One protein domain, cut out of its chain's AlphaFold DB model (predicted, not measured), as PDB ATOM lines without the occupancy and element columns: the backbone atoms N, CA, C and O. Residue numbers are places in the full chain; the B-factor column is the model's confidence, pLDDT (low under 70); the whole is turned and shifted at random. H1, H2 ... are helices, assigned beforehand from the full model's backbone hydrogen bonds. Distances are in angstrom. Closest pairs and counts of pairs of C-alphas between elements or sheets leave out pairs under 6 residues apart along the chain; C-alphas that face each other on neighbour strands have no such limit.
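AT A GLANCE: This is residues 162 to 299 of the 300 residues of the protein "SAP domain-containing protein" of Jeotgalicoccus halotolerans (UniProt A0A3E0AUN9). One long helix, H2, makes much of the domain's length; H1 folds back along one side of it, H6 crosses its other side with H7 beside H6, and H5 packs on H2 with residues 253 to 258. H4 packs on the last residues of H6, and small H3 follows the far end of H2. The printed part has 138 residues with seven named helices, H1 to H7 in order, and no named strand: all helix. It is compact, with a radius of gyration of the C-alphas of 14.9 A and spans of 46 by 34 by 24 A.

HOW THE PARTS SIT: H1, residues 171 to 186, and H2, residues 191 to 214, form a hairpin at a shallow tilt of 23 degrees, their closest C-alphas, Ser 181 and Ser 194, 4.1 A apart. H3, residues 218 to 221, is close but not clearly touching H2. H4, residues 230 to 241, touches the hub H6, residues 265 to 279, at Ile 233 and Ile 279, closest C-alphas 5.8 A apart. H5, residues 247 to 258, is about perpendicular to H2 at 74 degrees; they touch, closest C-alphas Asn 199 and Leu 254, 5.6 A. H6 touches H2 at a steep tilt of 69.7 degrees, only just short of perpendicular, closest C-alphas Val 206 and Ala 271, 6.0 A. H6 forms hairpins with H5, at 40 degrees, and with H7, residues 285 to 297, at 13 degrees. Every O i to N i+4 pair is within hydrogen-bond range in H1, H2, H4, H5, H6 and H7; H3 is too short for one.

IN THESE COORDINATES: H1 begins at C-alpha 171 (-7.328, -53.765, -46.518); H7 ends at C-alpha 297 (4.479, -43.019, -67.371). H1 is 22.6 A long, H2 34.2 A and H6 21.0 A.

THE WHOLE: The farthest C-alphas, Glu 187 and Asn 298, are 47.4 A apart. The printed part has no cut and no long link; pLDDT is under 70 at residues 222 to 224 and 298 to 299.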
ATOM      1  N   ALA A 162       2.323 -56.348 -40.923       96.00
ATOM      2  CA  ALA A 162       3.487 -56.937 -41.581       96.00
ATOM      3  C   ALA A 162       3.102 -58.067 -42.556       96.00
ATOM      4  O   ALA A 162       3.571 -58.091 -43.697       96.00
ATOM      5  N   GLU A 163       2.184 -58.951 -42.155       95.06
ATOM      6  CA  GLU A 163       1.676 -60.053 -42.983       95.06
ATOM      7  C   GLU A 163       0.931 -59.582 -44.239       95.06
ATOM      8  O   GLU A 163       0.925 -60.268 -45.265       95.06
ATOM      9  N   ASN A 164       0.265 -58.426 -44.170       95.19
ATOM     10  CA  ASN A 164      -0.597 -57.930 -45.241       95.19
ATOM     11  C   ASN A 164       0.056 -56.845 -46.100       95.19
ATOM     12  O   ASN A 164      -0.408 -56.603 -47.214       95.19
ATOM     13  N   LEU A 165       1.153 -56.228 -45.651       93.44
ATOM     14  CA  LEU A 165       1.844 -55.176 -46.398       93.44
ATOM     15  C   LEU A 165       2.426 -55.651 -47.730       93.44
ATOM     16  O   LEU A 165       2.614 -54.822 -48.613       93.44
ATOM     17  N   SER A 166       2.678 -56.941 -47.932       89.38
ATOM     18  CA  SER A 166       3.170 -57.478 -49.212       89.38
ATOM     19  C   SER A 166       2.058 -57.972 -50.149       89.38
ATOM     20  O   SER A 166       2.312 -58.211 -51.329       89.38
ATOM     21  N   LYS A 167       0.815 -58.108 -49.664       91.81
ATOM     22  CA  LYS A 167      -0.302 -58.668 -50.443       91.81
ATOM     23  C   LYS A 167      -0.877 -57.643 -51.430       91.81
ATOM     24  O   LYS A 167      -0.856 -56.455 -51.140       91.81
ATOM     25  N   PRO A 168      -1.476 -58.050 -52.562       87.12
ATOM     26  CA  PRO A 168      -2.103 -57.098 -53.487       87.12
ATOM     27  C   PRO A 168      -3.212 -56.248 -52.846       87.12
ATOM     28  O   PRO A 168      -3.332 -55.062 -53.130       87.12
ATOM     29  N   ASN A 169      -4.006 -56.849 -51.955       86.88
ATOM     30  CA  ASN A 169      -5.027 -56.153 -51.180       86.88
ATOM     31  C   ASN A 169      -4.478 -55.816 -49.786       86.88
ATOM     32  O   ASN A 169      -4.192 -56.728 -49.011       86.88
ATOM     33  N   LYS A 170      -4.367 -54.522 -49.457       92.94
ATOM     34  CA  LYS A 170      -3.850 -54.049 -48.159       92.94
ATOM     35  C   LYS A 170      -4.944 -53.724 -47.141       92.94
ATOM     36  O   LYS A 170      -4.651 -53.059 -46.153       92.94
ATOM     37  N   TYR A 171      -6.193 -54.135 -47.370       92.25
ATOM     38  CA  TYR A 171      -7.328 -53.765 -46.518       92.25
ATOM     39  C   TYR A 171      -7.089 -54.041 -45.025       92.25
ATOM     40  O   TYR A 171      -7.344 -53.164 -44.204       92.25
ATOM     41  N   GLU A 172      -6.554 -55.211 -44.666       94.75
ATOM     42  CA  GLU A 172      -6.270 -55.542 -43.262       94.75
ATOM     43  C   GLU A 172      -5.192 -54.636 -42.660       94.75
ATOM     44  O   GLU A 172      -5.406 -54.088 -41.584       94.75
ATOM     45  N   ALA A 173      -4.086 -54.391 -43.374       96.62
ATOM     46  CA  ALA A 173      -3.041 -53.474 -42.917       96.62
ATOM     47  C   ALA A 173      -3.584 -52.045 -42.733       96.62
ATOM     48  O   ALA A 173      -3.335 -51.414 -41.709       96.62
ATOM     49  N   VAL A 174      -4.389 -51.557 -43.686       95.88
ATOM     50  CA  VAL A 174      -5.082 -50.262 -43.588       95.88
ATOM     51  C   VAL A 174      -5.954 -50.219 -42.332       95.88
ATOM     52  O   VAL A 174      -5.849 -49.283 -41.543       95.88
ATOM     53  N   LYS A 175      -6.781 -51.244 -42.103       96.31
ATOM     54  CA  LYS A 175      -7.658 -51.312 -40.929       96.31
ATOM     55  C   LYS A 175      -6.862 -51.330 -39.621       96.31
ATOM     56  O   LYS A 175      -7.213 -50.605 -38.698       96.31
ATOM     57  N   CYS A 176      -5.777 -52.096 -39.551       98.19
ATOM     58  CA  CYS A 176      -4.916 -52.149 -38.373       98.19
ATOM     59  C   CYS A 176      -4.226 -50.809 -38.088       98.19
ATOM     60  O   CYS A 176      -4.218 -50.378 -36.940       98.19
ATOM     61  N   HIS A 177      -3.713 -50.103 -39.103       98.12
ATOM     62  CA  HIS A 177      -3.172 -48.753 -38.903       98.12
ATOM     63  C   HIS A 177      -4.244 -47.778 -38.397       98.12
ATOM     64  O   HIS A 177      -3.986 -47.008 -37.481       98.12
ATOM     65  N   HIS A 178      -5.466 -47.833 -38.930       97.44
ATOM     66  CA  HIS A 178      -6.557 -47.003 -38.418       97.44
ATOM     67  C   HIS A 178      -6.826 -47.257 -36.925       97.44
ATOM     68  O   HIS A 178      -6.844 -46.318 -36.132       97.44
ATOM     69  N   LEU A 179      -6.956 -48.530 -36.542       97.81
ATOM     70  CA  LEU A 179      -7.219 -48.938 -35.161       97.81
ATOM     71  C   LEU A 179      -6.087 -48.560 -34.205       97.81
ATOM     72  O   LEU A 179      -6.358 -48.059 -33.117       97.81
ATOM     73  N   LEU A 180      -4.828 -48.742 -34.613       98.50
ATOM     74  CA  LEU A 180      -3.679 -48.348 -33.800       98.50
ATOM     75  C   LEU A 180      -3.566 -46.828 -33.667       98.50
ATOM     76  O   LEU A 180      -3.261 -46.346 -32.582       98.50
ATOM     77  N   SER A 181      -3.874 -46.062 -34.717       98.25
ATOM     78  CA  SER A 181      -3.907 -44.598 -34.630       98.25
ATOM     79  C   SER A 181      -4.892 -44.115 -33.561       98.25
ATOM     80  O   SER A 181      -4.546 -43.245 -32.757       98.25
ATOM     81  N   ASP A 182      -6.087 -44.710 -33.520       96.69
ATOM     82  CA  ASP A 182      -7.096 -44.421 -32.500       96.69
ATOM     83  C   ASP A 182      -6.652 -44.889 -31.116       96.69
ATOM     84  O   ASP A 182      -6.699 -44.103 -30.173       96.69
ATOM     85  N   TYR A 183      -6.153 -46.120 -31.002       97.75
ATOM     86  CA  TYR A 183      -5.725 -46.703 -29.731       97.75
ATOM     87  C   TYR A 183      -4.601 -45.899 -29.067       97.75
ATOM     88  O   TYR A 183      -4.695 -45.546 -27.890       97.75
ATOM     89  N   TYR A 184      -3.563 -45.533 -29.828       98.44
ATOM     90  CA  TYR A 184      -2.487 -44.678 -29.325       98.44
ATOM     91  C   TYR A 184      -3.005 -43.306 -28.888       98.44
ATOM     92  O   TYR A 184      -2.558 -42.784 -27.868       98.44
ATOM     93  N   SER A 185      -3.978 -42.738 -29.608       95.94
ATOM     94  CA  SER A 185      -4.543 -41.435 -29.258       95.94
ATOM     95  C   SER A 185      -5.436 -41.480 -28.018       95.94
ATOM     96  O   SER A 185      -5.325 -40.582 -27.186       95.94
ATOM     97  N   SER A 186      -6.361 -42.441 -27.923       94.50
ATOM     98  CA  SER A 186      -7.419 -42.447 -26.903       94.50
ATOM     99  C   SER A 186      -7.004 -43.151 -25.619       94.50
ATOM    100  O   SER A 186      -7.302 -42.655 -24.534       94.50
ATOM    101  N   GLU A 187      -6.301 -44.278 -25.736       95.69
ATOM    102  CA  GLU A 187      -5.959 -45.122 -24.591       95.69
ATOM    103  C   GLU A 187      -4.577 -44.780 -24.034       95.69
ATOM    104  O   GLU A 187      -4.383 -44.756 -22.818       95.69
ATOM    105  N   LEU A 188      -3.615 -44.480 -24.912       97.00
ATOM    106  CA  LEU A 188      -2.216 -44.274 -24.518       97.00
ATOM    107  C   LEU A 188      -1.792 -42.801 -24.474       97.00
ATOM    108  O   LEU A 188      -0.771 -42.486 -23.867       97.00
ATOM    109  N   ASN A 189      -2.587 -41.895 -25.052       96.19
ATOM    110  CA  ASN A 189      -2.258 -40.473 -25.204       96.19
ATOM    111  C   ASN A 189      -0.886 -40.233 -25.879       96.19
ATOM    112  O   ASN A 189      -0.198 -39.257 -25.572       96.19
ATOM    113  N   ASP A 190      -0.491 -41.114 -26.799       97.50
ATOM    114  CA  ASP A 190       0.752 -41.023 -27.569       97.50
ATOM    115  C   ASP A 190       0.468 -40.430 -28.955       97.50
ATOM    116  O   ASP A 190       0.032 -41.112 -29.888       97.50
ATOM    117  N   LEU A 191       0.696 -39.121 -29.079       95.12
ATOM    118  CA  LEU A 191       0.424 -38.374 -30.305       95.12
ATOM    119  C   LEU A 191       1.343 -38.780 -31.465       95.12
ATOM    120  O   LEU A 191       0.882 -38.829 -32.603       95.12
ATOM    121  N   GLU A 192       2.619 -39.068 -31.201       96.38
ATOM    122  CA  GLU A 192       3.591 -39.389 -32.254       96.38
ATOM    123  C   GLU A 192       3.284 -40.752 -32.871       96.38
ATOM    124  O   GLU A 192       3.191 -40.873 -34.093       96.38
ATOM    125  N   LYS A 193       3.028 -41.771 -32.040       98.06
ATOM    126  CA  LYS A 193       2.613 -43.090 -32.534       98.06
ATOM    127  C   LYS A 193       1.238 -43.051 -33.189       98.06
ATOM    128  O   LYS A 193       1.030 -43.686 -34.224       98.06
ATOM    129  N   SER A 194       0.312 -42.259 -32.646       98.19
ATOM    130  CA  SER A 194      -0.985 -42.038 -33.288       98.19
ATOM    131  C   SER A 194      -0.840 -41.431 -34.691       98.19
ATOM    132  O   SER A 194      -1.498 -41.905 -35.625       98.19
ATOM    133  N   LEU A 195       0.037 -40.431 -34.855       98.38
ATOM    134  CA  LEU A 195       0.331 -39.800 -36.142       98.38
ATOM    135  C   LEU A 195       1.043 -40.754 -37.106       98.38
ATOM    136  O   LEU A 195       0.716 -40.754 -38.290       98.38
ATOM    137  N   ASP A 196       1.982 -41.573 -36.629       98.50
ATOM    138  CA  ASP A 196       2.638 -42.596 -37.451       98.50
ATOM    139  C   ASP A 196       1.613 -43.518 -38.109       98.50
ATOM    140  O   ASP A 196       1.490 -43.556 -39.337       98.50
ATOM    141  N   HIS A 197       0.755 -44.146 -37.309       98.56
ATOM    142  CA  HIS A 197      -0.288 -45.007 -37.848       98.56
ATOM    143  C   HIS A 197      -1.328 -44.248 -38.693       98.56
ATOM    144  O   HIS A 197      -1.785 -44.791 -39.702       98.56
ATOM    145  N   LEU A 198      -1.671 -42.994 -38.364       98.56
ATOM    146  CA  LEU A 198      -2.569 -42.169 -39.188       98.56
ATOM    147  C   LEU A 198      -1.974 -41.894 -40.578       98.56
ATOM    148  O   LEU A 198      -2.669 -42.026 -41.594       98.56
ATOM    149  N   ASN A 199      -0.686 -41.549 -40.626       98.62
ATOM    150  CA  ASN A 199       0.058 -41.308 -41.859       98.62
ATOM    151  C   ASN A 199       0.095 -42.577 -42.711       98.62
ATOM    152  O   ASN A 199      -0.285 -42.528 -43.878       98.62
ATOM    153  N   GLN A 200       0.458 -43.720 -42.126       98.44
ATOM    154  CA  GLN A 200       0.489 -45.011 -42.823       98.44
ATOM    155  C   GLN A 200      -0.886 -45.402 -43.378       98.44
ATOM    156  O   GLN A 200      -1.009 -45.761 -44.551       98.44
ATOM    157  N   PHE A 201      -1.942 -45.272 -42.567       98.06
ATOM    158  CA  PHE A 201      -3.328 -45.498 -42.979       98.06
ATOM    159  C   PHE A 201      -3.703 -44.650 -44.203       98.06
ATOM    160  O   PHE A 201      -4.166 -45.174 -45.220       98.06
ATOM    161  N   THR A 202      -3.458 -43.341 -44.121       98.12
ATOM    162  CA  THR A 202      -3.826 -42.382 -45.171       98.12
ATOM    163  C   THR A 202      -3.018 -42.637 -46.446       98.12
ATOM    164  O   THR A 202      -3.572 -42.671 -47.548       98.12
ATOM    165  N   MET A 203      -1.715 -42.882 -46.300       97.94
ATOM    166  CA  MET A 203      -0.805 -43.171 -47.404       97.94
ATOM    167  C   MET A 203      -1.203 -44.447 -48.138       97.94
ATOM    168  O   MET A 203      -1.317 -44.428 -49.361       97.94
ATOM    169  N   LEU A 204      -1.501 -45.536 -47.427       96.88
ATOM    170  CA  LEU A 204      -1.933 -46.793 -48.043       96.88
ATOM    171  C   LEU A 204      -3.249 -46.658 -48.827       96.88
ATOM    172  O   LEU A 204      -3.410 -47.324 -49.854       96.88
ATOM    173  N   ILE A 205      -4.186 -45.810 -48.389       95.69
ATOM    174  CA  ILE A 205      -5.428 -45.535 -49.135       95.69
ATOM    175  C   ILE A 205      -5.121 -44.822 -50.454       95.69
ATOM    176  O   ILE A 205      -5.603 -45.233 -51.518       95.69
ATOM    177  N   VAL A 206      -4.310 -43.764 -50.400       96.75
ATOM    178  CA  VAL A 206      -3.969 -42.963 -51.583       96.75
ATOM    179  C   VAL A 206      -3.104 -43.773 -52.549       96.75
ATOM    180  O   VAL A 206      -3.409 -43.830 -53.735       96.75
ATOM    181  N   LEU A 207      -2.096 -44.487 -52.051       95.69
ATOM    182  CA  LEU A 207      -1.196 -45.313 -52.857       95.69
ATOM    183  C   LEU A 207      -1.917 -46.483 -53.541       95.69
ATOM    184  O   LEU A 207      -1.661 -46.754 -54.714       95.69
ATOM    185  N   GLN A 208      -2.866 -47.147 -52.871       92.94
ATOM    186  CA  GLN A 208      -3.711 -48.151 -53.535       92.94
ATOM    187  C   GLN A 208      -4.636 -47.523 -54.581       92.94
ATOM    188  O   GLN A 208      -4.914 -48.138 -55.609       92.94
ATOM    189  N   SER A 209      -5.102 -46.294 -54.355       92.94
ATOM    190  CA  SER A 209      -5.884 -45.564 -55.357       92.94
ATOM    191  C   SER A 209      -5.040 -45.209 -56.582       92.94
ATOM    192  O   SER A 209      -5.513 -45.402 -57.696       92.94
ATOM    193  N   ILE A 210      -3.777 -44.812 -56.388       93.81
ATOM    194  CA  ILE A 210      -2.804 -44.602 -57.471       93.81
ATOM    195  C   ILE A 210      -2.576 -45.902 -58.248       93.81
ATOM    196  O   ILE A 210      -2.670 -45.906 -59.469       93.81
ATOM    197  N   GLN A 211      -2.334 -47.026 -57.568       91.00
ATOM    198  CA  GLN A 211      -2.145 -48.309 -58.254       91.00
ATOM    199  C   GLN A 211      -3.359 -48.713 -59.093       91.00
ATOM    200  O   GLN A 211      -3.188 -49.147 -60.228       91.00
ATOM    201  N   ARG A 212      -4.578 -48.544 -58.563       89.69
ATOM    202  CA  ARG A 212      -5.805 -48.795 -59.331       89.69
ATOM    203  C   ARG A 212      -5.912 -47.860 -60.529       89.69
ATOM    204  O   ARG A 212      -6.191 -48.337 -61.617       89.69
ATOM    205  N   TYR A 213      -5.657 -46.566 -60.336       91.12
ATOM    206  CA  TYR A 213      -5.674 -45.562 -61.402       91.12
ATOM    207  C   TYR A 213      -4.772 -45.954 -62.577       91.12
ATOM    208  O   TYR A 213      -5.209 -45.945 -63.723       91.12
ATOM    209  N   LEU A 214      -3.540 -46.374 -62.282       89.56
ATOM    210  CA  LEU A 214      -2.554 -46.766 -63.292       89.56
ATOM    211  C   LEU A 214      -2.932 -48.043 -64.065       89.56
ATOM    212  O   LEU A 214      -2.357 -48.300 -65.117       89.56
ATOM    213  N   GLN A 215      -3.875 -48.841 -63.556       87.44
ATOM    214  CA  GLN A 215      -4.391 -50.045 -64.217       87.44
ATOM    215  C   GLN A 215      -5.650 -49.785 -65.057       87.44
ATOM    216  O   GLN A 215      -6.110 -50.693 -65.746       87.44
ATOM    217  N   LEU A 216      -6.235 -48.586 -64.979       86.00
ATOM    218  CA  LEU A 216      -7.426 -48.221 -65.744       86.00
ATOM    219  C   LEU A 216      -7.066 -47.820 -67.177       86.00
ATOM    220  O   LEU A 216      -6.036 -47.191 -67.417       86.00
ATOM    221  N   GLU A 217      -7.979 -48.101 -68.104       81.50
ATOM    222  CA  GLU A 217      -7.944 -47.556 -69.464       81.50
ATOM    223  C   GLU A 217      -8.166 -46.027 -69.451       81.50
ATOM    224  O   GLU A 217      -8.774 -45.468 -68.531       81.50
ATOM    225  N   HIS A 218      -7.693 -45.323 -70.485       73.25
ATOM    226  CA  HIS A 218      -7.700 -43.849 -70.534       73.25
ATOM    227  C   HIS A 218      -9.090 -43.201 -70.381       73.25
ATOM    228  O   HIS A 218      -9.217 -42.098 -69.845       73.25
ATOM    229  N   ASP A 219     -10.144 -43.851 -70.866       70.56
ATOM    230  CA  ASP A 219     -11.530 -43.394 -70.737       70.56
ATOM    231  C   ASP A 219     -12.082 -43.582 -69.312       70.56
ATOM    232  O   ASP A 219     -12.886 -42.774 -68.842       70.56
ATOM    233  N   GLN A 220     -11.602 -44.600 -68.596       72.62
ATOM    234  CA  GLN A 220     -11.963 -44.905 -67.209       72.62
ATOM    235  C   GLN A 220     -11.216 -44.022 -66.201       72.62
ATOM    236  O   GLN A 220     -11.796 -43.626 -65.188       72.62
ATOM    237  N   GLN A 221      -9.970 -43.643 -66.499       75.81
ATOM    238  CA  GLN A 221      -9.164 -42.720 -65.685       75.81
ATOM    239  C   GLN A 221      -9.822 -41.343 -65.513       75.81
ATOM    240  O   GLN A 221      -9.707 -40.722 -64.461       75.81
ATOM    241  N   ARG A 222     -10.578 -40.862 -66.511       63.12
ATOM    242  CA  ARG A 222     -11.287 -39.569 -66.423       63.12
ATOM    243  C   ARG A 222     -12.396 -39.537 -65.367       63.12
ATOM    244  O   ARG A 222     -12.850 -38.455 -65.014       63.12
ATOM    245  N   ASN A 223     -12.838 -40.705 -64.903       61.50
ATOM    246  CA  ASN A 223     -13.931 -40.861 -63.942       61.50
ATOM    247  C   ASN A 223     -13.470 -41.444 -62.596       61.50
ATOM    248  O   ASN A 223     -14.305 -41.748 -61.744       61.50
ATOM    249  N   SER A 224     -12.167 -41.661 -62.405       67.12
ATOM    250  CA  SER A 224     -11.622 -42.125 -61.128       67.12
ATOM    251  C   SER A 224     -11.380 -40.948 -60.191       67.12
ATOM    252  O   SER A 224     -10.892 -39.917 -60.644       67.12
ATOM    253  N   PHE A 225     -11.641 -41.143 -58.899       75.31
ATOM    254  CA  PHE A 225     -11.435 -40.115 -57.885       75.31
ATOM    255  C   PHE A 225     -10.493 -40.591 -56.787       75.31
ATOM    256  O   PHE A 225     -10.604 -41.722 -56.301       75.31
ATOM    257  N   PHE A 226      -9.606 -39.700 -56.352       88.19
ATOM    258  CA  PHE A 226      -8.819 -39.886 -55.136       88.19
ATOM    259  C   PHE A 226      -9.565 -39.267 -53.958       88.19
ATOM    260  O   PHE A 226      -9.888 -38.081 -53.973       88.19
ATOM    261  N   ASN A 227      -9.844 -40.059 -52.922       85.94
ATOM    262  CA  ASN A 227     -10.610 -39.580 -51.779       85.94
ATOM    263  C   ASN A 227      -9.985 -40.004 -50.452       85.94
ATOM    264  O   ASN A 227      -9.510 -41.129 -50.305       85.94
ATOM    265  N   ILE A 228     -10.051 -39.094 -49.485       93.31
ATOM    266  CA  ILE A 228      -9.753 -39.329 -48.076       93.31
ATOM    267  C   ILE A 228     -11.021 -38.926 -47.333       93.31
ATOM    268  O   ILE A 228     -11.591 -37.871 -47.611       93.31
ATOM    269  N   ASP A 229     -11.508 -39.771 -46.432       92.56
ATOM    270  CA  ASP A 229     -12.748 -39.480 -45.726       92.56
ATOM    271  C   ASP A 229     -12.616 -38.228 -44.841       92.56
ATOM    272  O   ASP A 229     -11.544 -37.887 -44.332       92.56
ATOM    273  N   ASN A 230     -13.740 -37.539 -44.641       93.38
ATOM    274  CA  ASN A 230     -13.756 -36.288 -43.888       93.38
ATOM    275  C   ASN A 230     -13.279 -36.466 -42.442       93.38
ATOM    276  O   ASN A 230     -12.655 -35.557 -41.906       93.38
ATOM    277  N   TYR A 231     -13.542 -37.613 -41.809       93.31
ATOM    278  CA  TYR A 231     -13.134 -37.845 -40.424       93.31
ATOM    279  C   TYR A 231     -11.603 -37.862 -40.295       93.31
ATOM    280  O   TYR A 231     -11.045 -37.185 -39.430       93.31
ATOM    281  N   THR A 232     -10.914 -38.534 -41.216       95.88
ATOM    282  CA  THR A 232      -9.447 -38.551 -41.301       95.88
ATOM    283  C   THR A 232      -8.869 -37.166 -41.591       95.88
ATOM    284  O   THR A 232      -7.899 -36.749 -40.956       95.88
ATOM    285  N   ILE A 233      -9.476 -36.407 -42.507       96.19
ATOM    286  CA  ILE A 233      -9.018 -35.045 -42.819       96.19
ATOM    287  C   ILE A 233      -9.162 -34.100 -41.628       96.19
ATOM    288  O   ILE A 233      -8.250 -33.316 -41.353       96.19
ATOM    289  N   GLU A 234     -10.268 -34.187 -40.891       96.25
ATOM    290  CA  GLU A 234     -10.476 -33.355 -39.708       96.25
ATOM    291  C   GLU A 234      -9.461 -33.656 -38.597       96.25
ATOM    292  O   GLU A 234      -9.052 -32.731 -37.898       96.25
ATOM    293  N   LYS A 235      -8.951 -34.891 -38.471       96.19
ATOM    294  CA  LYS A 235      -7.844 -35.188 -37.540       96.19
ATOM    295  C   LYS A 235      -6.591 -34.374 -37.855       96.19
ATOM    296  O   LYS A 235      -6.081 -33.684 -36.973       96.19
ATOM    297  N   TYR A 236      -6.137 -34.379 -39.109       97.75
ATOM    298  CA  TYR A 236      -4.982 -33.572 -39.514       97.75
ATOM    299  C   TYR A 236      -5.236 -32.075 -39.342       97.75
ATOM    300  O   TYR A 236      -4.383 -31.353 -38.828       97.75
ATOM    301  N   ARG A 237      -6.419 -31.591 -39.739       97.44
ATOM    302  CA  ARG A 237      -6.782 -30.176 -39.573       97.44
ATOM    303  C   ARG A 237      -6.767 -29.764 -38.109       97.44
ATOM    304  O   ARG A 237      -6.221 -28.710 -37.802       97.44
ATOM    305  N   ASN A 238      -7.286 -30.597 -37.212       96.12
ATOM    306  CA  ASN A 238      -7.234 -30.344 -35.777       96.12
ATOM    307  C   ASN A 238      -5.790 -30.264 -35.273       96.12
ATOM    308  O   ASN A 238      -5.470 -29.327 -34.549       96.12
ATOM    309  N   MET A 239      -4.895 -31.153 -35.711       95.94
ATOM    310  CA  MET A 239      -3.475 -31.079 -35.337       95.94
ATOM    311  C   MET A 239      -2.816 -29.762 -35.786       95.94
ATOM    312  O   MET A 239      -2.084 -29.135 -35.015       95.94
ATOM    313  N   LEU A 240      -3.123 -29.291 -37.001       96.69
ATOM    314  CA  LEU A 240      -2.635 -28.004 -37.513       96.69
ATOM    315  C   LEU A 240      -3.242 -26.810 -36.752       96.69
ATOM    316  O   LEU A 240      -2.528 -25.879 -36.379       96.69
ATOM    317  N   LEU A 241      -4.553 -26.834 -36.487       96.94
ATOM    318  CA  LEU A 241      -5.268 -25.785 -35.746       96.94
ATOM    319  C   LEU A 241      -4.764 -25.663 -34.306       96.94
ATOM    320  O   LEU A 241      -4.570 -24.554 -33.805       96.94
ATOM    321  N   MET A 242      -4.502 -26.802 -33.667       96.06
ATOM    322  CA  MET A 242      -3.936 -26.890 -32.322       96.06
ATOM    323  C   MET A 242      -2.429 -26.602 -32.292       96.06
ATOM    324  O   MET A 242      -1.839 -26.599 -31.213       96.06
ATOM    325  N   LYS A 243      -1.812 -26.317 -33.450       95.56
ATOM    326  CA  LYS A 243      -0.377 -26.042 -33.615       95.56
ATOM    327  C   LYS A 243       0.515 -27.159 -33.071       95.56
ATOM    328  O   LYS A 243       1.611 -26.890 -32.589       95.56
ATOM    329  N   GLN A 244       0.033 -28.398 -33.139       95.44
ATOM    330  CA  GLN A 244       0.836 -29.577 -32.823       95.44
ATOM    331  C   GLN A 244       1.877 -29.820 -33.919       95.44
ATOM    332  O   GLN A 244       2.992 -30.219 -33.614       95.44
ATOM    333  N   PHE A 245       1.526 -29.498 -35.169       96.38
ATOM    334  CA  PHE A 245       2.423 -29.541 -36.319       96.38
ATOM    335  C   PHE A 245       2.174 -28.352 -37.248       96.38
ATOM    336  O   PHE A 245       1.063 -27.818 -37.339       96.38
ATOM    337  N   THR A 246       3.204 -27.954 -37.982       97.44
ATOM    338  CA  THR A 246       3.094 -27.131 -39.187       97.44
ATOM    339  C   THR A 246       2.833 -28.007 -40.416       97.44
ATOM    340  O   THR A 246       3.018 -29.221 -40.395       97.44
ATOM    341  N   ILE A 247       2.428 -27.388 -41.530       97.50
ATOM    342  CA  ILE A 247       2.216 -28.103 -42.802       97.50
ATOM    343  C   ILE A 247       3.505 -28.792 -43.281       97.50
ATOM    344  O   ILE A 247       3.443 -29.907 -43.791       97.50
ATOM    345  N   ASN A 248       4.660 -28.140 -43.112       97.62
ATOM    346  CA  ASN A 248       5.944 -28.691 -43.545       97.62
ATOM    347  C   ASN A 248       6.365 -29.872 -42.666       97.62
ATOM    348  O   ASN A 248       6.724 -30.910 -43.202       97.62
ATOM    349  N   GLU A 249       6.233 -29.755 -41.341       98.06
ATOM    350  CA  GLU A 249       6.515 -30.872 -40.427       98.06
ATOM    351  C   GLU A 249       5.598 -32.065 -40.705       98.06
ATOM    352  O   GLU A 249       6.059 -33.202 -40.723       98.06
ATOM    353  N   LEU A 250       4.313 -31.819 -40.987       97.81
ATOM    354  CA  LEU A 250       3.381 -32.883 -41.345       97.81
ATOM    355  C   LEU A 250       3.756 -33.558 -42.674       97.81
ATOM    356  O   LEU A 250       3.661 -34.778 -42.789       97.81
ATOM    357  N   TYR A 251       4.192 -32.784 -43.670       98.50
ATOM    358  CA  TYR A 251       4.696 -33.330 -44.930       98.50
ATOM    359  C   TYR A 251       5.948 -34.187 -44.713       98.50
ATOM    360  O   TYR A 251       6.011 -35.309 -45.214       98.50
ATOM    361  N   ASP A 252       6.912 -33.691 -43.936       98.44
ATOM    362  CA  ASP A 252       8.148 -34.413 -43.636       98.44
ATOM    363  C   ASP A 252       7.848 -35.713 -42.874       98.44
ATOM    364  O   ASP A 252       8.368 -36.766 -43.235       98.44
ATOM    365  N   LYS A 253       6.922 -35.675 -41.906       98.31
ATOM    366  CA  LYS A 253       6.428 -36.856 -41.180       98.31
ATOM    367  C   LYS A 253       5.716 -37.857 -42.088       98.31
ATOM    368  O   LYS A 253       5.918 -39.058 -41.947       98.31
ATOM    369  N   LEU A 254       4.891 -37.399 -43.032       98.12
ATOM    370  CA  LEU A 254       4.259 -38.285 -44.021       98.12
ATOM    371  C   LEU A 254       5.314 -39.024 -44.851       98.12
ATOM    372  O   LEU A 254       5.186 -40.228 -45.059       98.12
ATOM    373  N   MET A 255       6.353 -38.314 -45.298       98.44
ATOM    374  CA  MET A 255       7.454 -38.896 -46.068       98.44
ATOM    375  C   MET A 255       8.294 -39.869 -45.233       98.44
ATOM    376  O   MET A 255       8.590 -40.963 -45.705       98.44
ATOM    377  N   GLU A 256       8.652 -39.485 -44.004       98.12
ATOM    378  CA  GLU A 256       9.422 -40.307 -43.061       98.12
ATOM    379  C   GLU A 256       8.699 -41.624 -42.770       98.12
ATOM    380  O   GLU A 256       9.259 -42.701 -42.971       98.12
ATOM    381  N   HIS A 257       7.437 -41.546 -42.350       97.88
ATOM    382  CA  HIS A 257       6.662 -42.720 -41.963       97.88
ATOM    383  C   HIS A 257       6.418 -43.634 -43.172       97.88
ATOM    384  O   HIS A 257       6.626 -44.842 -43.101       97.88
ATOM    385  N   ALA A 258       6.053 -43.077 -44.330       96.38
ATOM    386  CA  ALA A 258       5.734 -43.876 -45.510       96.38
ATOM    387  C   ALA A 258       6.945 -44.532 -46.192       96.38
ATOM    388  O   ALA A 258       6.742 -45.377 -47.063       96.38
ATOM    389  N   ALA A 259       8.183 -44.190 -45.818       95.00
ATOM    390  CA  ALA A 259       9.393 -44.725 -46.445       95.00
ATOM    391  C   ALA A 259       9.523 -46.258 -46.335       95.00
ATOM    392  O   ALA A 259      10.208 -46.883 -47.140       95.00
ATOM    393  N   VAL A 260       8.857 -46.876 -45.353       91.75
ATOM    394  CA  VAL A 260       8.832 -48.340 -45.178       91.75
ATOM    395  C   VAL A 260       7.784 -49.041 -46.047       91.75
ATOM    396  O   VAL A 260       7.752 -50.272 -46.107       91.75
ATOM    397  N   LEU A 261       6.895 -48.289 -46.705       95.00
ATOM    398  CA  LEU A 261       5.838 -48.866 -47.526       95.00
ATOM    399  C   LEU A 261       6.403 -49.394 -48.856       95.00
ATOM    400  O   LEU A 261       7.275 -48.768 -49.453       95.00
ATOM    401  N   PRO A 262       5.872 -50.509 -49.392       93.62
ATOM    402  CA  PRO A 262       6.401 -51.148 -50.599       93.62
ATOM    403  C   PRO A 262       5.888 -50.468 -51.879       93.62
ATOM    404  O   PRO A 262       5.209 -51.082 -52.705       93.62
ATOM    405  N   TYR A 263       6.173 -49.176 -52.020       94.31
ATOM    406  CA  TYR A 263       5.826 -48.341 -53.169       94.31
ATOM    407  C   TYR A 263       7.052 -47.532 -53.591       94.31
ATOM    408  O   TYR A 263       7.978 -47.343 -52.810       94.31
ATOM    409  N   SER A 264       7.079 -47.053 -54.836       95.00
ATOM    410  CA  SER A 264       8.192 -46.223 -55.301       95.00
ATOM    411  C   SER A 264       8.221 -44.875 -54.574       95.00
ATOM    412  O   SER A 264       7.170 -44.281 -54.317       95.00
ATOM    413  N   ASP A 265       9.423 -44.344 -54.337       96.38
ATOM    414  CA  ASP A 265       9.629 -43.021 -53.724       96.38
ATOM    415  C   ASP A 265       8.840 -41.920 -54.442       96.38
ATOM    416  O   ASP A 265       8.317 -40.992 -53.824       96.38
ATOM    417  N   ASN A 266       8.710 -42.032 -55.768       95.88
ATOM    418  CA  ASN A 266       7.932 -41.091 -56.558       95.88
ATOM    419  C   ASN A 266       6.431 -41.161 -56.235       95.88
ATOM    420  O   ASN A 266       5.813 -40.117 -56.028       95.88
ATOM    421  N   HIS A 267       5.845 -42.361 -56.147       96.50
ATOM    422  CA  HIS A 267       4.439 -42.512 -55.760       96.50
ATOM    423  C   HIS A 267       4.197 -42.076 -54.314       96.50
ATOM    424  O   HIS A 267       3.200 -41.405 -54.053       96.50
ATOM    425  N   ILE A 268       5.120 -42.385 -53.396       98.06
ATOM    426  CA  ILE A 268       5.081 -41.906 -52.005       98.06
ATOM    427  C   ILE A 268       5.060 -40.375 -51.978       98.06
ATOM    428  O   ILE A 268       4.167 -39.775 -51.380       98.06
ATOM    429  N   ARG A 269       5.973 -39.726 -52.705       98.38
ATOM    430  CA  ARG A 269       6.026 -38.265 -52.808       98.38
ATOM    431  C   ARG A 269       4.736 -37.673 -53.375       98.38
ATOM    432  O   ARG A 269       4.216 -36.706 -52.822       98.38
ATOM    433  N   LEU A 270       4.215 -38.224 -54.472       97.94
ATOM    434  CA  LEU A 270       2.976 -37.742 -55.089       97.94
ATOM    435  C   LEU A 270       1.776 -37.896 -54.141       97.94
ATOM    436  O   LEU A 270       0.992 -36.957 -53.998       97.94
ATOM    437  N   ALA A 271       1.674 -39.028 -53.438       98.12
ATOM    438  CA  ALA A 271       0.638 -39.271 -52.439       98.12
ATOM    439  C   ALA A 271       0.731 -38.288 -51.259       98.12
ATOM    440  O   ALA A 271      -0.272 -37.669 -50.910       98.12
ATOM    441  N   ALA A 272       1.923 -38.070 -50.698       98.44
ATOM    442  CA  ALA A 272       2.122 -37.126 -49.597       98.44
ATOM    443  C   ALA A 272       1.734 -35.693 -49.999       98.44
ATOM    444  O   ALA A 272       1.010 -35.003 -49.279       98.44
ATOM    445  N   GLN A 273       2.143 -35.249 -51.192       98.12
ATOM    446  CA  GLN A 273       1.762 -33.931 -51.695       98.12
ATOM    447  C   GLN A 273       0.254 -33.811 -51.962       98.12
ATOM    448  O   GLN A 273      -0.326 -32.750 -51.722       98.12
ATOM    449  N   PHE A 274      -0.384 -34.873 -52.468       98.06
ATOM    450  CA  PHE A 274      -1.837 -34.933 -52.616       98.06
ATOM    451  C   PHE A 274      -2.529 -34.782 -51.258       98.06
ATOM    452  O   PHE A 274      -3.373 -33.901 -51.117       98.06
ATOM    453  N   ILE A 275      -2.121 -35.565 -50.253       98.31
ATOM    454  CA  ILE A 275      -2.681 -35.532 -48.894       98.31
ATOM    455  C   ILE A 275      -2.581 -34.125 -48.306       98.31
ATOM    456  O   ILE A 275      -3.591 -33.581 -47.864       98.31
ATOM    457  N   ILE A 276      -1.410 -33.483 -48.374       98.31
ATOM    458  CA  ILE A 276      -1.235 -32.110 -47.879       98.31
ATOM    459  C   ILE A 276      -2.174 -31.132 -48.590       98.31
ATOM    460  O   ILE A 276      -2.866 -30.358 -47.928       98.31
ATOM    461  N   ARG A 277      -2.249 -31.179 -49.929       97.06
ATOM    462  CA  ARG A 277      -3.162 -30.324 -50.708       97.06
ATOM    463  C   ARG A 277      -4.622 -30.564 -50.335       97.06
ATOM    464  O   ARG A 277      -5.389 -29.605 -50.252       97.06
ATOM    465  N   TYR A 278      -4.991 -31.814 -50.087       95.88
ATOM    466  CA  TYR A 278      -6.339 -32.201 -49.703       95.88
ATOM    467  C   TYR A 278      -6.694 -31.692 -48.295       95.88
ATOM    468  O   TYR A 278      -7.745 -31.076 -48.105       95.88
ATOM    469  N   ILE A 279      -5.781 -31.835 -47.324       96.31
ATOM    470  CA  ILE A 279      -5.936 -31.323 -45.952       96.31
ATOM    471  C   ILE A 279      -6.194 -29.812 -45.963       96.31
ATOM    472  O   ILE A 279      -7.142 -29.349 -45.325       96.31
ATOM    473  N   ILE A 280      -5.422 -29.044 -46.741       95.50
ATOM    474  CA  ILE A 280      -5.583 -27.582 -46.838       95.50
ATOM    475  C   ILE A 280      -6.749 -27.137 -47.740       95.50
ATOM    476  O   ILE A 280      -6.942 -25.938 -47.934       95.50
ATOM    477  N   GLY A 281      -7.521 -28.069 -48.310       93.12
ATOM    478  CA  GLY A 281      -8.683 -27.755 -49.148       93.12
ATOM    479  C   GLY A 281      -8.331 -27.190 -50.529       93.12
ATOM    480  O   GLY A 281      -9.094 -26.410 -51.095       93.12
ATOM    481  N   SER A 282      -7.169 -27.544 -51.081       94.06
ATOM    482  CA  SER A 282      -6.764 -27.104 -52.415       94.06
ATOM    483  C   SER A 282      -7.574 -27.809 -53.502       94.06
ATOM    484  O   SER A 282      -7.490 -29.025 -53.664       94.06
ATOM    485  N   ALA A 283      -8.261 -27.031 -54.342       91.25
ATOM    486  CA  ALA A 283      -8.955 -27.536 -55.533       91.25
ATOM    487  C   ALA A 283      -8.011 -28.150 -56.591       91.25
ATOM    488  O   ALA A 283      -8.472 -28.750 -57.556       91.25
ATOM    489  N   GLN A 284      -6.690 -27.999 -56.432       92.56
ATOM    490  CA  GLN A 284      -5.681 -28.551 -57.339       92.56
ATOM    491  C   GLN A 284      -5.112 -29.897 -56.873       92.56
ATOM    492  O   GLN A 284      -4.204 -30.409 -57.526       92.56
ATOM    493  N   ALA A 285      -5.581 -30.456 -55.748       93.88
ATOM    494  CA  ALA A 285      -5.018 -31.683 -55.178       93.88
ATOM    495  C   ALA A 285      -4.978 -32.827 -56.204       93.88
ATOM    496  O   ALA A 285      -3.908 -33.366 -56.480       93.88
ATOM    497  N   GLU A 286      -6.126 -33.132 -56.807       92.62
ATOM    498  CA  GLU A 286      -6.281 -34.216 -57.778       92.62
ATOM    499  C   GLU A 286      -5.564 -33.927 -59.101       92.62
ATOM    500  O   GLU A 286      -4.790 -34.759 -59.559       92.62
ATOM    501  N   ILE A 287      -5.716 -32.714 -59.646       92.31
ATOM    502  CA  ILE A 287      -5.062 -32.294 -60.899       92.31
ATOM    503  C   ILE A 287      -3.540 -32.474 -60.807       92.31
ATOM    504  O   ILE A 287      -2.912 -33.028 -61.705       92.31
ATOM    505  N   LYS A 288      -2.932 -32.034 -59.699       94.56
ATOM    506  CA  LYS A 288      -1.479 -32.139 -59.509       94.56
ATOM    507  C   LYS A 288      -1.010 -33.577 -59.313       94.56
ATOM    508  O   LYS A 288       0.127 -33.885 -59.660       94.56
ATOM    509  N   LEU A 289      -1.856 -34.436 -58.746       95.12
ATOM    510  CA  LEU A 289      -1.558 -35.857 -58.629       95.12
ATOM    511  C   LEU A 289      -1.564 -36.522 -60.010       95.12
ATOM    512  O   LEU A 289      -0.586 -37.180 -60.352       95.12
ATOM    513  N   THR A 290      -2.610 -36.313 -60.815       92.06
ATOM    514  CA  THR A 290      -2.727 -36.936 -62.143       92.06
ATOM    515  C   THR A 290      -1.637 -36.460 -63.102       92.06
ATOM    516  O   THR A 290      -0.992 -37.298 -63.721       92.06
ATOM    517  N   GLU A 291      -1.342 -35.152 -63.144       92.62
ATOM    518  CA  GLU A 291      -0.218 -34.601 -63.929       92.62
ATOM    519  C   GLU A 291       1.110 -35.300 -63.574       92.62
ATOM    520  O   GLU A 291       1.867 -35.711 -64.452       92.62
ATOM    521  N   GLY A 292       1.378 -35.496 -62.278       93.00
ATOM    522  CA  GLY A 292       2.593 -36.168 -61.816       93.00
ATOM    523  C   GLY A 292       2.667 -37.654 -62.191       93.00
ATOM    524  O   GLY A 292       3.758 -38.170 -62.448       93.00
ATOM    525  N   LEU A 293       1.527 -38.351 -62.241       92.12
ATOM    526  CA  LEU A 293       1.460 -39.751 -62.673       92.12
ATOM    527  C   LEU A 293       1.694 -39.881 -64.185       92.12
ATOM    528  O   LEU A 293       2.502 -40.711 -64.601       92.12
ATOM    529  N   GLU A 294       1.074 -39.020 -64.996       87.94
ATOM    530  CA  GLU A 294       1.252 -38.988 -66.455       87.94
ATOM    531  C   GLU A 294       2.704 -38.668 -66.853       87.94
ATOM    532  O   GLU A 294       3.274 -39.299 -67.745       87.94
ATOM    533  N   GLU A 295       3.356 -37.721 -66.169       87.50
ATOM    534  CA  GLU A 295       4.777 -37.420 -66.395       87.50
ATOM    535  C   GLU A 295       5.702 -38.606 -66.095       87.50
ATOM    536  O   GLU A 295       6.788 -38.701 -66.671       87.50
ATOM    537  N   THR A 296       5.296 -39.485 -65.176       79.81
ATOM    538  CA  THR A 296       6.074 -40.663 -64.776       79.81
ATOM    539  C   THR A 296       5.944 -41.769 -65.821       79.81
ATOM    540  O   THR A 296       6.959 -42.306 -66.251       79.81
ATOM    541  N   GLN A 297       4.728 -42.031 -66.312       76.00
ATOM    542  CA  GLN A 297       4.479 -43.019 -67.371       76.00
ATOM    543  C   GLN A 297       5.193 -42.686 -68.690       76.00
ATOM    544  O   GLN A 297       5.555 -43.585 -69.433       76.00
ATOM    545  N   ASN A 298       5.421 -41.401 -68.981       67.75
ATOM    546  CA  ASN A 298       6.127 -40.970 -70.191       67.75
ATOM    547  C   ASN A 298       7.667 -41.068 -70.098       67.75
ATOM    548  O   ASN A 298       8.351 -40.777 -71.081       67.75
ATOM    549  N   LYS A 299       8.225 -41.399 -68.924       60.53
ATOM    550  CA  LYS A 299       9.678 -41.477 -68.673       60.53
ATOM    551  C   LYS A 299      10.208 -42.906 -68.494       60.53
ATOM    552  O   LYS A 299      11.429 -43.064 -68.485       60.53
TER     553      LYS A 299